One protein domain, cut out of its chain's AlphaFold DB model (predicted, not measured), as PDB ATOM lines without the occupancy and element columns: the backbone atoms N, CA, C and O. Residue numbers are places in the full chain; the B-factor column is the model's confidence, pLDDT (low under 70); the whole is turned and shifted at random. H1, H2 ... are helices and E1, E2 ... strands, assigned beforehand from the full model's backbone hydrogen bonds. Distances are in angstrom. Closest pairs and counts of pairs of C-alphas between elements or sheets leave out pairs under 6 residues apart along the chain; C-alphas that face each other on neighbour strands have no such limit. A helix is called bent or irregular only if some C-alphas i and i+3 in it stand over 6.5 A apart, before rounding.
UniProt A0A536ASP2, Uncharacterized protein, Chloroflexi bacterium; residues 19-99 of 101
ATOM      1  N   HIS A  19     170.915 149.506 133.351       95.31
ATOM      2  CA  HIS A  19     171.782 148.339 133.443       95.31
ATOM      3  C   HIS A  19     173.163 148.716 132.906       95.31
ATOM      4  O   HIS A  19     173.240 149.240 131.788       95.31
ATOM      5  N   PRO A  20     174.238 148.483 133.680       95.88
ATOM      6  CA  PRO A  20     175.584 148.813 133.256       95.88
ATOM      7  C   PRO A  20     176.033 147.804 132.203       95.88
ATOM      8  O   PRO A  20     175.901 146.594 132.376       95.88
ATOM      9  N   THR A  21     176.556 148.318 131.106       94.88
ATOM     10  CA  THR A  21     177.221 147.557 130.051       94.88
ATOM     11  C   THR A  21     178.394 148.387 129.546       94.88
ATOM     12  O   THR A  21     178.704 149.449 130.096       94.88
ATOM     13  N   ARG A  22     179.089 147.902 128.526       95.19
ATOM     14  CA  ARG A  22     180.271 148.553 127.974       95.19
ATOM     15  C   ARG A  22     180.169 148.632 126.467       95.19
ATOM     16  O   ARG A  22     179.488 147.837 125.831       95.19
ATOM     17  N   VAL A  23     180.854 149.607 125.899       94.75
ATOM     18  CA  VAL A  23     181.083 149.712 124.459       94.75
ATOM     19  C   VAL A  23     182.576 149.867 124.220       94.75
ATOM     20  O   VAL A  23     183.292 150.360 125.092       94.75
ATOM     21  N   LEU A  24     183.039 149.466 123.041       93.94
ATOM     22  CA  LEU A  24     184.356 149.862 122.555       93.94
ATOM     23  C   LEU A  24     184.192 151.083 121.655       93.94
ATOM     24  O   LEU A  24     183.569 151.004 120.600       93.94
ATOM     25  N   ASP A  25     184.754 152.206 122.085       89.38
ATOM     26  CA  ASP A  25     184.854 153.438 121.309       89.38
ATOM     27  C   ASP A  25     186.314 153.610 120.879       89.38
ATOM     28  O   ASP A  25     187.180 153.869 121.714       89.38
ATOM     29  N   ASN A  26     186.598 153.410 119.587       87.62
ATOM     30  CA  ASN A  26     187.955 153.459 119.027       87.62
ATOM     31  C   ASN A  26     188.962 152.559 119.777       87.62
ATOM     32  O   ASN A  26     190.089 152.957 120.056       87.62
ATOM     33  N   GLY A  27     188.529 151.348 120.144       86.25
ATOM     34  CA  GLY A  27     189.341 150.384 120.898       86.25
ATOM     35  C   GLY A  27     189.415 150.650 122.407       86.25
ATOM     36  O   GLY A  27     190.007 149.856 123.130       86.25
ATOM     37  N   VAL A  28     188.789 151.721 122.901       90.50
ATOM     38  CA  VAL A  28     188.745 152.056 124.329       90.50
ATOM     39  C   VAL A  28     187.418 151.610 124.933       90.50
ATOM     40  O   VAL A  28     186.346 152.000 124.469       90.50
ATOM     41  N   GLU A  29     187.485 150.818 126.001       92.44
ATOM     42  CA  GLU A  29     186.312 150.435 126.785       92.44
ATOM     43  C   GLU A  29     185.693 151.656 127.473       92.44
ATOM     44  O   GLU A  29     186.372 152.416 128.166       92.44
ATOM     45  N   ARG A  30     184.381 151.836 127.302       91.75
ATOM     46  CA  ARG A  30     183.608 152.866 127.999       91.75
ATOM     47  C   ARG A  30     182.348 152.279 128.630       91.75
ATOM     48  O   ARG A  30     181.602 151.585 127.934       91.75
ATOM     49  N   PRO A  31     182.068 152.580 129.911       92.81
ATOM     50  CA  PRO A  31     180.821 152.174 130.539       92.81
ATOM     51  C   PRO A  31     179.654 152.977 129.959       92.81
ATOM     52  O   PRO A  31     179.748 154.187 129.744       92.81
ATOM     53  N   VAL A  32     178.531 152.303 129.735       95.19
ATOM     54  CA  VAL A  32     177.261 152.926 129.350       95.19
ATOM     55  C   VAL A  32     176.116 152.275 130.116       95.19
ATOM     56  O   VAL A  32     176.201 151.125 130.542       95.19
ATOM     57  N   PHE A  33     175.012 153.003 130.263       96.44
ATOM     58  CA  PHE A  33     173.798 152.483 130.883       96.44
ATOM     59  C   PHE A  33     172.709 152.306 129.829       96.44
ATOM     60  O   PHE A  33     172.382 153.235 129.089       96.44
ATOM     61  N   VAL A  34     172.142 151.106 129.760       97.00
ATOM     62  CA  VAL A  34     171.055 150.747 128.836       97.00
ATOM     63  C   VAL A  34     169.819 150.309 129.611       97.00
ATOM     64  O   VAL A  34     169.899 150.017 130.800       97.00
ATOM     65  N   CYS A  35     168.657 150.250 128.960       96.38
ATOM     66  CA  CYS A  35     167.478 149.681 129.609       96.38
ATOM     67  C   CYS A  35     167.613 148.160 129.759       96.38
ATOM     68  O   CYS A  35     168.326 147.502 128.994       96.38
ATOM     69  N   ARG A  36     166.840 147.593 130.689       94.19
ATOM     70  CA  ARG A  36     166.743 146.144 130.935       94.19
ATOM     71  C   ARG A  36     166.597 145.308 129.658       94.19
ATOM     72  O   ARG A  36     167.277 144.298 129.499       94.19
ATOM     73  N   ASN A  37     165.753 145.752 128.726       95.44
ATOM     74  CA  ASN A  37     165.475 145.029 127.480       95.44
ATOM     75  C   ASN A  37     166.671 145.022 126.516       95.44
ATOM     76  O   ASN A  37     166.796 144.127 125.685       95.44
ATOM     77  N   CYS A  38     167.556 146.011 126.619       97.12
ATOM     78  CA  CYS A  38     168.718 146.150 125.749       97.12
ATOM     79  C   CYS A  38     169.990 145.536 126.334       97.12
ATOM     80  O   CYS A  38     170.920 145.299 125.570       97.12
ATOM     81  N   TYR A  39     170.032 145.250 127.639       95.56
ATOM     82  CA  TYR A  39     171.231 144.775 128.335       95.56
ATOM     83  C   TYR A  39     171.895 143.569 127.658       95.56
ATOM     84  O   TYR A  39     173.065 143.635 127.292       95.56
ATOM     85  N   ARG A  40     171.143 142.488 127.412       95.56
ATOM     86  CA  ARG A  40     171.699 141.266 126.799       95.56
ATOM     87  C   ARG A  40     172.267 141.511 125.401       95.56
ATOM     88  O   ARG A  40     173.300 140.949 125.060       95.56
ATOM     89  N   ALA A  41     171.587 142.335 124.605       97.25
ATOM     90  CA  ALA A  41     172.033 142.663 123.258       97.25
ATOM     91  C   ALA A  41     173.276 143.567 123.278       97.25
ATOM     92  O   ALA A  41     174.201 143.336 122.510       97.25
ATOM     93  N   ALA A  42     173.326 144.543 124.188       96.38
ATOM     94  CA  ALA A  42     174.478 145.424 124.354       96.38
ATOM     95  C   ALA A  42     175.728 144.663 124.833       96.38
ATOM     96  O   ALA A  42     176.797 144.831 124.257       96.38
ATOM     97  N   GLU A  43     175.594 143.749 125.800       95.50
ATOM     98  CA  GLU A  43     176.714 142.896 126.233       95.50
ATOM     99  C   GLU A  43     177.209 141.966 125.113       95.50
ATOM    100  O   GLU A  43     178.410 141.711 124.998       95.50
ATOM    101  N   LEU A  44     176.304 141.456 124.268       96.38
ATOM    102  CA  LEU A  44     176.690 140.653 123.106       96.38
ATOM    103  C   LEU A  44     177.471 141.489 122.086       96.38
ATOM    104  O   LEU A  44     178.502 141.039 121.594       96.38
ATOM    105  N   GLU A  45     177.015 142.702 121.790       96.06
ATOM    106  CA  GLU A  45     177.731 143.613 120.897       96.06
ATOM    107  C   GLU A  45     179.102 143.998 121.434       96.06
ATOM    108  O   GLU A  45     180.066 143.991 120.676       96.06
ATOM    109  N   PHE A  46     179.216 144.258 122.738       96.31
ATOM    110  CA  PHE A  46     180.504 144.507 123.375       96.31
ATOM    111  C   PHE A  46     181.464 143.331 123.192       96.31
ATOM    112  O   PHE A  46     182.626 143.523 122.831       96.31
ATOM    113  N   ARG A  47     180.975 142.098 123.378       96.31
ATOM    114  CA  ARG A  47     181.766 140.886 123.137       96.31
ATOM    115  C   ARG A  47     182.225 140.782 121.684       96.31
ATOM    116  O   ARG A  47     183.402 140.524 121.453       96.31
ATOM    117  N   ILE A  48     181.320 140.992 120.728       96.06
ATOM    118  CA  ILE A  48     181.636 140.934 119.292       96.06
ATOM    119  C   ILE A  48     182.664 142.008 118.924       96.06
ATOM    120  O   ILE A  48     183.638 141.715 118.230       96.06
ATOM    121  N   ALA A  49     182.483 143.237 119.413       94.94
ATOM    122  CA  ALA A  49     183.412 144.335 119.182       94.94
ATOM    123  C   ALA A  49     184.800 144.019 119.756       94.94
ATOM    124  O   ALA A  49     185.798 144.245 119.080       94.94
ATOM    125  N   SER A  50     184.858 143.445 120.962       95.38
ATOM    126  CA  SER A  50     186.114 143.042 121.608       95.38
ATOM    127  C   SER A  50     186.857 142.006 120.774       95.38
ATOM    128  O   SER A  50     188.018 142.201 120.438       95.38
ATOM    129  N   GLN A  51     186.156 140.961 120.332       94.56
ATOM    130  CA  GLN A  51     186.730 139.925 119.471       94.56
ATOM    131  C   GLN A  51     187.206 140.475 118.122       94.56
ATOM    132  O   GLN A  51     188.266 140.094 117.642       94.56
ATOM    133  N   THR A  52     186.436 141.380 117.516       94.19
ATOM    134  CA  THR A  52     186.772 141.984 116.216       94.19
ATOM    135  C   THR A  52     187.961 142.939 116.323       94.19
ATOM    136  O   THR A  52     188.760 143.035 115.397       94.19
ATOM    137  N   GLY A  53     188.079 143.652 117.444       91.81
ATOM    138  CA  GLY A  53     189.163 144.596 117.711       91.81
ATOM    139  C   GLY A  53     190.417 143.972 118.323       91.81
ATOM    140  O   GLY A  53     191.299 144.728 118.715       91.81
ATOM    141  N   ASP A  54     190.476 142.641 118.456       91.00
ATOM    142  CA  ASP A  54     191.537 141.917 119.177       91.00
ATOM    143  C   ASP A  54     191.763 142.448 120.611       91.00
ATOM    144  O   ASP A  54     192.868 142.479 121.151       91.00
ATOM    145  N   VAL A  55     190.674 142.897 121.245       89.38
ATOM    146  CA  VAL A  55     190.635 143.327 122.644       89.38
ATOM    147  C   VAL A  55     190.095 142.164 123.473       89.38
ATOM    148  O   VAL A  55     189.036 141.604 123.180       89.38
ATOM    149  N   GLY A  56     190.809 141.776 124.530       90.25
ATOM    150  CA  GLY A  56     190.378 140.687 125.407       90.25
ATOM    151  C   GLY A  56     189.008 140.962 126.037       90.25
ATOM    152  O   GLY A  56     188.831 141.949 126.747       90.25
ATOM    153  N   TYR A  57     188.038 140.073 125.817       92.94
ATOM    154  CA  TYR A  57     186.719 140.177 126.442       92.94
ATOM    155  C   TYR A  57     186.709 139.535 127.834       92.94
ATOM    156  O   TYR A  57     186.996 138.345 127.982       92.94
ATOM    157  N   VAL A  58     186.254 140.295 128.834       92.31
ATOM    158  CA  VAL A  58     185.942 139.788 130.176       92.31
ATOM    159  C   VAL A  58     184.547 140.277 130.601       92.31
ATOM    160  O   VAL A  58     184.243 141.471 130.466       92.31
ATOM    161  N   PRO A  59     183.662 139.393 131.107       91.00
ATOM    162  CA  PRO A  59     182.386 139.809 131.689       91.00
ATOM    163  C   PRO A  59     182.578 140.834 132.812       91.00
ATOM    164  O   PRO A  59     183.537 140.747 133.576       91.00
ATOM    165  N   LEU A  60     181.657 141.794 132.933       91.25
ATOM    166  CA  LEU A  60     181.732 142.796 133.990       91.25
ATOM    167  C   LEU A  60     181.535 142.100 135.333       91.25
ATOM    168  O   LEU A  60     180.543 141.392 135.533       91.25
ATOM    169  N   ALA A  61     182.462 142.308 136.265       92.69
ATOM    170  CA  ALA A  61     182.299 141.792 137.611       92.69
ATOM    171  C   ALA A  61     181.033 142.394 138.235       92.69
ATOM    172  O   ALA A  61     180.818 143.607 138.196       92.69
ATOM    173  N   ILE A  62     180.199 141.546 138.844       92.00
ATOM    174  CA  ILE A  62     178.899 141.956 139.401       92.00
ATOM    175  C   ILE A  62     179.059 143.154 140.344       92.00
ATOM    176  O   ILE A  62     178.276 144.100 140.279       92.00
ATOM    177  N   ARG A  63     180.094 143.150 141.195       93.69
ATOM    178  CA  ARG A  63     180.338 144.240 142.152       93.69
ATOM    179  C   ARG A  63     180.718 145.553 141.481       93.69
ATOM    180  O   ARG A  63     180.305 146.602 141.966       93.69
ATOM    181  N   ASP A  64     181.448 145.510 140.374       94.69
ATOM    182  CA  ASP A  64     181.807 146.721 139.637       94.69
ATOM    183  C   ASP A  64     180.589 147.296 138.918       94.69
ATOM    184  O   ASP A  64     180.354 148.500 138.992       94.69
ATOM    185  N   GLY A  65     179.731 146.439 138.354       94.44
ATOM    186  CA  GLY A  65     178.424 146.859 137.843       94.44
ATOM    187  C   GLY A  65     177.542 147.498 138.923       94.44
ATOM    188  O   GLY A  65     176.952 148.553 138.700       94.44
ATOM    189  N   LEU A  66     177.496 146.914 140.126       95.75
ATOM    190  CA  LEU A  66     176.758 147.490 141.257       95.75
ATOM    191  C   LEU A  66     177.333 148.845 141.703       95.75
ATOM    192  O   LEU A  66     176.568 149.766 141.981       95.75
ATOM    193  N   ARG A  67     178.661 149.008 141.744       96.25
ATOM    194  CA  ARG A  67     179.303 150.296 142.065       96.25
ATOM    195  C   ARG A  67     178.969 151.366 141.026       96.25
ATOM    196  O   ARG A  67     178.569 152.460 141.409       96.25
ATOM    197  N   GLN A  68     179.039 151.028 139.737       96.19
ATOM    198  CA  GLN A  68     178.648 151.935 138.652       96.19
ATOM    199  C   GLN A  68     177.180 152.369 138.775       96.19
ATOM    200  O   GLN A  68     176.881 153.553 138.642       96.19
ATOM    201  N   LEU A  69     176.268 151.435 139.076       96.31
ATOM    202  CA  LEU A  69     174.852 151.749 139.298       96.31
ATOM    203  C   LEU A  69     174.634 152.666 140.501       96.31
ATOM    204  O   LEU A  69     173.875 153.625 140.404       96.31
ATOM    205  N   ARG A  70     175.314 152.405 141.621       97.12
ATOM    206  CA  ARG A  70     175.243 153.257 142.814       97.12
ATOM    207  C   ARG A  70     175.647 154.692 142.483       97.12
ATOM    208  O   ARG A  70     174.938 155.629 142.843       97.12
ATOM    209  N   ASP A  71     176.773 154.859 141.798       97.06
ATOM    210  CA  ASP A  71     177.310 156.178 141.472       97.06
ATOM    211  C   ASP A  71     176.396 156.904 140.464       97.06
ATOM    212  O   ASP A  71     176.107 158.090 140.631       97.06
ATOM    213  N   PHE A  72     175.835 156.173 139.494       95.56
ATOM    214  CA  PHE A  72     174.818 156.685 138.574       95.56
ATOM    215  C   PHE A  72     173.551 157.156 139.300       95.56
ATOM    216  O   PHE A  72     173.113 158.286 139.080       95.56
ATOM    217  N   TYR A  73     172.973 156.347 140.190       96.06
ATOM    218  CA  TYR A  73     171.753 156.719 140.913       96.06
ATOM    219  C   TYR A  73     171.975 157.892 141.871       96.06
ATOM    220  O   TYR A  73     171.121 158.770 141.956       96.06
ATOM    221  N   ARG A  74     173.135 157.979 142.534       96.56
ATOM    222  CA  ARG A  74     173.494 159.149 143.354       96.56
ATOM    223  C   ARG A  74     173.567 160.427 142.523       96.56
ATOM    224  O   ARG A  74     173.011 161.444 142.926       96.56
ATOM    225  N   ALA A  75     174.193 160.366 141.348       94.81
ATOM    226  CA  ALA A  75     174.218 161.497 140.422       94.81
ATOM    227  C   ALA A  75     172.810 161.862 139.919       94.81
ATOM    228  O   ALA A  75     172.525 163.035 139.696       94.81
ATOM    229  N   ARG A  76     171.918 160.873 139.759       93.50
ATOM    230  CA  ARG A  76     170.517 161.110 139.388       93.50
ATOM    231  C   ARG A  76     169.726 161.810 140.479       93.50
ATOM    232  O   ARG A  76     169.114 162.828 140.175       93.50
ATOM    233  N   LEU A  77     169.825 161.340 141.719       94.69
ATOM    234  CA  LEU A  77     169.159 161.954 142.872       94.69
ATOM    235  C   LEU A  77     169.662 163.368 143.179       94.69
ATOM    236  O   LEU A  77     168.911 164.187 143.691       94.69
ATOM    237  N   ALA A  78     170.916 163.678 142.838       93.94
ATOM    238  CA  ALA A  78     171.441 165.035 142.960       93.94
ATOM    239  C   ALA A  78     170.802 166.025 141.965       93.94
ATOM    240  O   ALA A  78     170.782 167.223 142.232       93.94
ATOM    241  N   GLU A  79     170.305 165.549 140.818       91.00
ATOM    242  CA  GLU A  79     169.616 166.388 139.829       91.00
ATOM    243  C   GLU A  79     168.090 166.381 139.992       91.00
ATOM    244  O   GLU A  79     167.443 167.367 139.633       91.00
ATOM    245  N   ASP A  80     167.508 165.272 140.452       89.25
ATOM    246  CA  ASP A  80     166.065 165.116 140.626       89.25
ATOM    247  C   ASP A  80     165.735 164.071 141.698       89.25
ATOM    248  O   ASP A  80     166.225 162.941 141.639       89.25
ATOM    249  N   ASP A  81     164.884 164.433 142.654       89.31
ATOM    250  CA  ASP A  81     164.538 163.584 143.794       89.31
ATOM    251  C   ASP A  81     163.433 162.573 143.433       89.31
ATOM    252  O   ASP A  81     162.278 162.680 143.845       89.31
ATOM    253  N   ASP A  82     163.793 161.590 142.605       92.31
ATOM    254  CA  ASP A  82     162.890 160.550 142.103       92.31
ATOM    255  C   ASP A  82     162.840 159.325 143.038       92.31
ATOM    256  O   ASP A  82     163.837 158.626 143.251       92.31
ATOM    257  N   GLU A  83     161.645 159.007 143.547       95.06
ATOM    258  CA  GLU A  83     161.394 157.861 144.433       95.06
ATOM    259  C   GLU A  83     161.819 156.514 143.823       95.06
ATOM    260  O   GLU A  83     162.357 155.651 144.518       95.06
ATOM    261  N   ARG A  84     161.627 156.319 142.512       95.06
ATOM    262  CA  ARG A  84     162.002 155.073 141.825       95.06
ATOM    263  C   ARG A  84     163.515 154.908 141.803       95.06
ATOM    264  O   ARG A  84     164.020 153.805 142.014       95.06
ATOM    265  N   VAL A  85     164.239 156.004 141.574       95.62
ATOM    266  CA  VAL A  85     165.707 156.020 141.606       95.62
ATOM    267  C   VAL A  85     166.203 155.783 143.031       95.62
ATOM    268  O   VAL A  85     167.146 155.016 143.226       95.62
ATOM    269  N   ARG A  86     165.541 156.359 144.043       96.94
ATOM    270  CA  ARG A  86     165.870 156.125 145.456       96.94
ATOM    271  C   ARG A  86     165.694 154.660 145.850       96.94
ATOM    272  O   ARG A  86     166.591 154.080 146.464       96.94
ATOM    273  N   ALA A  87     164.589 154.038 145.445       97.19
ATOM    274  CA  ALA A  87     164.345 152.616 145.673       97.19
ATOM    275  C   ALA A  87     165.397 151.731 144.977       97.19
ATOM    276  O   ALA A  87     165.907 150.784 145.581       97.19
ATOM    277  N   ALA A  88     165.768 152.062 143.735       96.19
ATOM    278  CA  ALA A  88     166.808 151.351 142.992       96.19
ATOM    279  C   ALA A  88     168.197 151.490 143.646       96.19
ATOM    280  O   ALA A  88     168.936 150.507 143.739       96.19
ATOM    281  N   LEU A  89     168.539 152.683 144.151       97.56
ATOM    282  CA  LEU A  89     169.774 152.922 144.900       97.56
ATOM    283  C   LEU A  89     169.822 152.089 146.181       97.56
ATOM    284  O   LEU A  89     170.815 151.400 146.409       97.56
ATOM    285  N   ALA A  90     168.747 152.098 146.971       97.44
ATOM    286  CA  ALA A  90     168.675 151.327 148.209       97.44
ATOM    287  C   ALA A  90     168.889 149.826 147.953       97.44
ATOM    288  O   ALA A  90     169.618 149.168 148.692       97.44
ATOM    289  N   GLU A  91     168.313 149.280 146.880       96.25
ATOM    290  CA  GLU A  91     168.533 147.883 146.494       96.25
ATOM    291  C   GLU A  91     169.993 147.595 146.117       96.25
ATOM    292  O   GLU A  91     170.572 146.601 146.562       96.25
ATOM    293  N   VAL A  92     170.620 148.469 145.328       96.44
ATOM    294  CA  VAL A  92     172.037 148.326 144.966       96.44
ATOM    295  C   VAL A  92     172.940 148.397 146.200       96.44
ATOM    296  O   VAL A  92     173.859 147.586 146.331       96.44
ATOM    297  N   GLU A  93     172.675 149.323 147.121       96.94
ATOM    298  CA  GLU A  93     173.438 149.470 148.362       96.94
ATOM    299  C   GLU A  93     173.268 148.258 149.284       96.94
ATOM    300  O   GLU A  93     174.268 147.752 149.800       96.94
ATOM    301  N   ARG A  94     172.048 147.711 149.404       96.31
ATOM    302  CA  ARG A  94     171.804 146.442 150.111       96.31
ATOM    303  C   ARG A  94     172.647 145.311 149.536       96.31
ATOM    304  O   ARG A  94     173.341 144.626 150.280       96.31
ATOM    305  N   ARG A  95     172.630 145.126 148.212       95.12
ATOM    306  CA  ARG A  95     173.391 144.056 147.544       95.12
ATOM    307  C   ARG A  95     174.898 144.214 147.706       95.12
ATOM    308  O   ARG A  95     175.600 143.220 147.848       95.12
ATOM    309  N   LEU A  96     175.404 145.447 147.702       95.38
ATOM    310  CA  LEU A  96     176.822 145.720 147.939       95.38
ATOM    311  C   LEU A  96     177.277 145.374 149.365       95.38
ATOM    312  O   LEU A  96     178.468 145.106 149.543       95.38
ATOM    313  N   ALA A  97     176.360 145.372 150.338       94.12
ATOM    314  CA  ALA A  97     176.635 145.087 151.745       94.12
ATOM    315  C   ALA A  97     176.654 143.586 152.106       94.12
ATOM    316  O   ALA A  97     177.204 143.239 153.145       94.12
ATOM    317  N   ILE A  98     176.101 142.700 151.263       88.44
ATOM    318  CA  ILE A  98     175.967 141.251 151.550       88.44
ATOM    319  C   ILE A  98     177.327 140.555 151.756       88.44
ATOM    320  O   ILE A  98     177.429 139.645 152.566       88.44
ATOM    321  N   ASP A  99     178.380 141.028 151.090       61.56
ATOM    322  CA  ASP A  99     179.721 140.422 151.101       61.56
ATOM    323  C   ASP A  99     180.728 141.208 151.980       61.56
ATOM    324  O   ASP A  99     181.913 141.290 151.651       61.56
TER     325      ASP A  99
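This is residues 19 to 99 of the 101 residues of an uncharacterized protein of Chloroflexi bacterium (UniProt A0A536ASP2). The strand hairpin E1 and E2, with H1 packed along E1, makes one lobe; the helical hairpin H2 and H3 makes the other, joined where H2 meets E1 near Pro 20. The printed part has 81 residues, in the order E1, E2, H1, H2, H3, with an antiparallel sheet and mixed class. It is only just loose, close to compact: radius of gyration of the C-alphas 14.2 A, spans 41 by 29 by 21 A.

Look first at E1, residues 19 to 25, and E2, residues 28 to 35, an antiparallel hairpin at 145 degrees; N 21 and O 32, 2.9 A, are within hydrogen-bond range. H1, residues 36 to 52, has its closest C-alphas to E1 at Phe 46 and Val 23, 5.3 A. For H2, residues 62 to 79, and E1, they are Gly 65 and Pro 20, 5.7 A. H3, residues 83 to 97, touches H2, closest at the C-alphas of Leu 89 and Tyr 73, 5.9 A; this helical hairpin runs opposite ways at a shallow tilt of 33 degrees, only just short of steep. H1 and H3 are apart. Every O i to N i+4 pair is within hydrogen-bond range in H3, 11 of 13 in H1 and 13 of 14 in H2.

Find C-alpha 19 at (171.782, 148.339, 133.443), where E1 begins; E2 spans 22.0 A, H1 25.2 A and H2 26.1 A. H1 is irregular: C-alphas 37 and 40 are 7.3 A apart. H3 ends at C-alpha 97, (176.635, 145.087, 151.745).

The C-alphas farthest apart, of Asp 54 and Asp 81, are 42.5 A apart. The printed part has no cut and no long link; pLDDT is under 70 at residue 99.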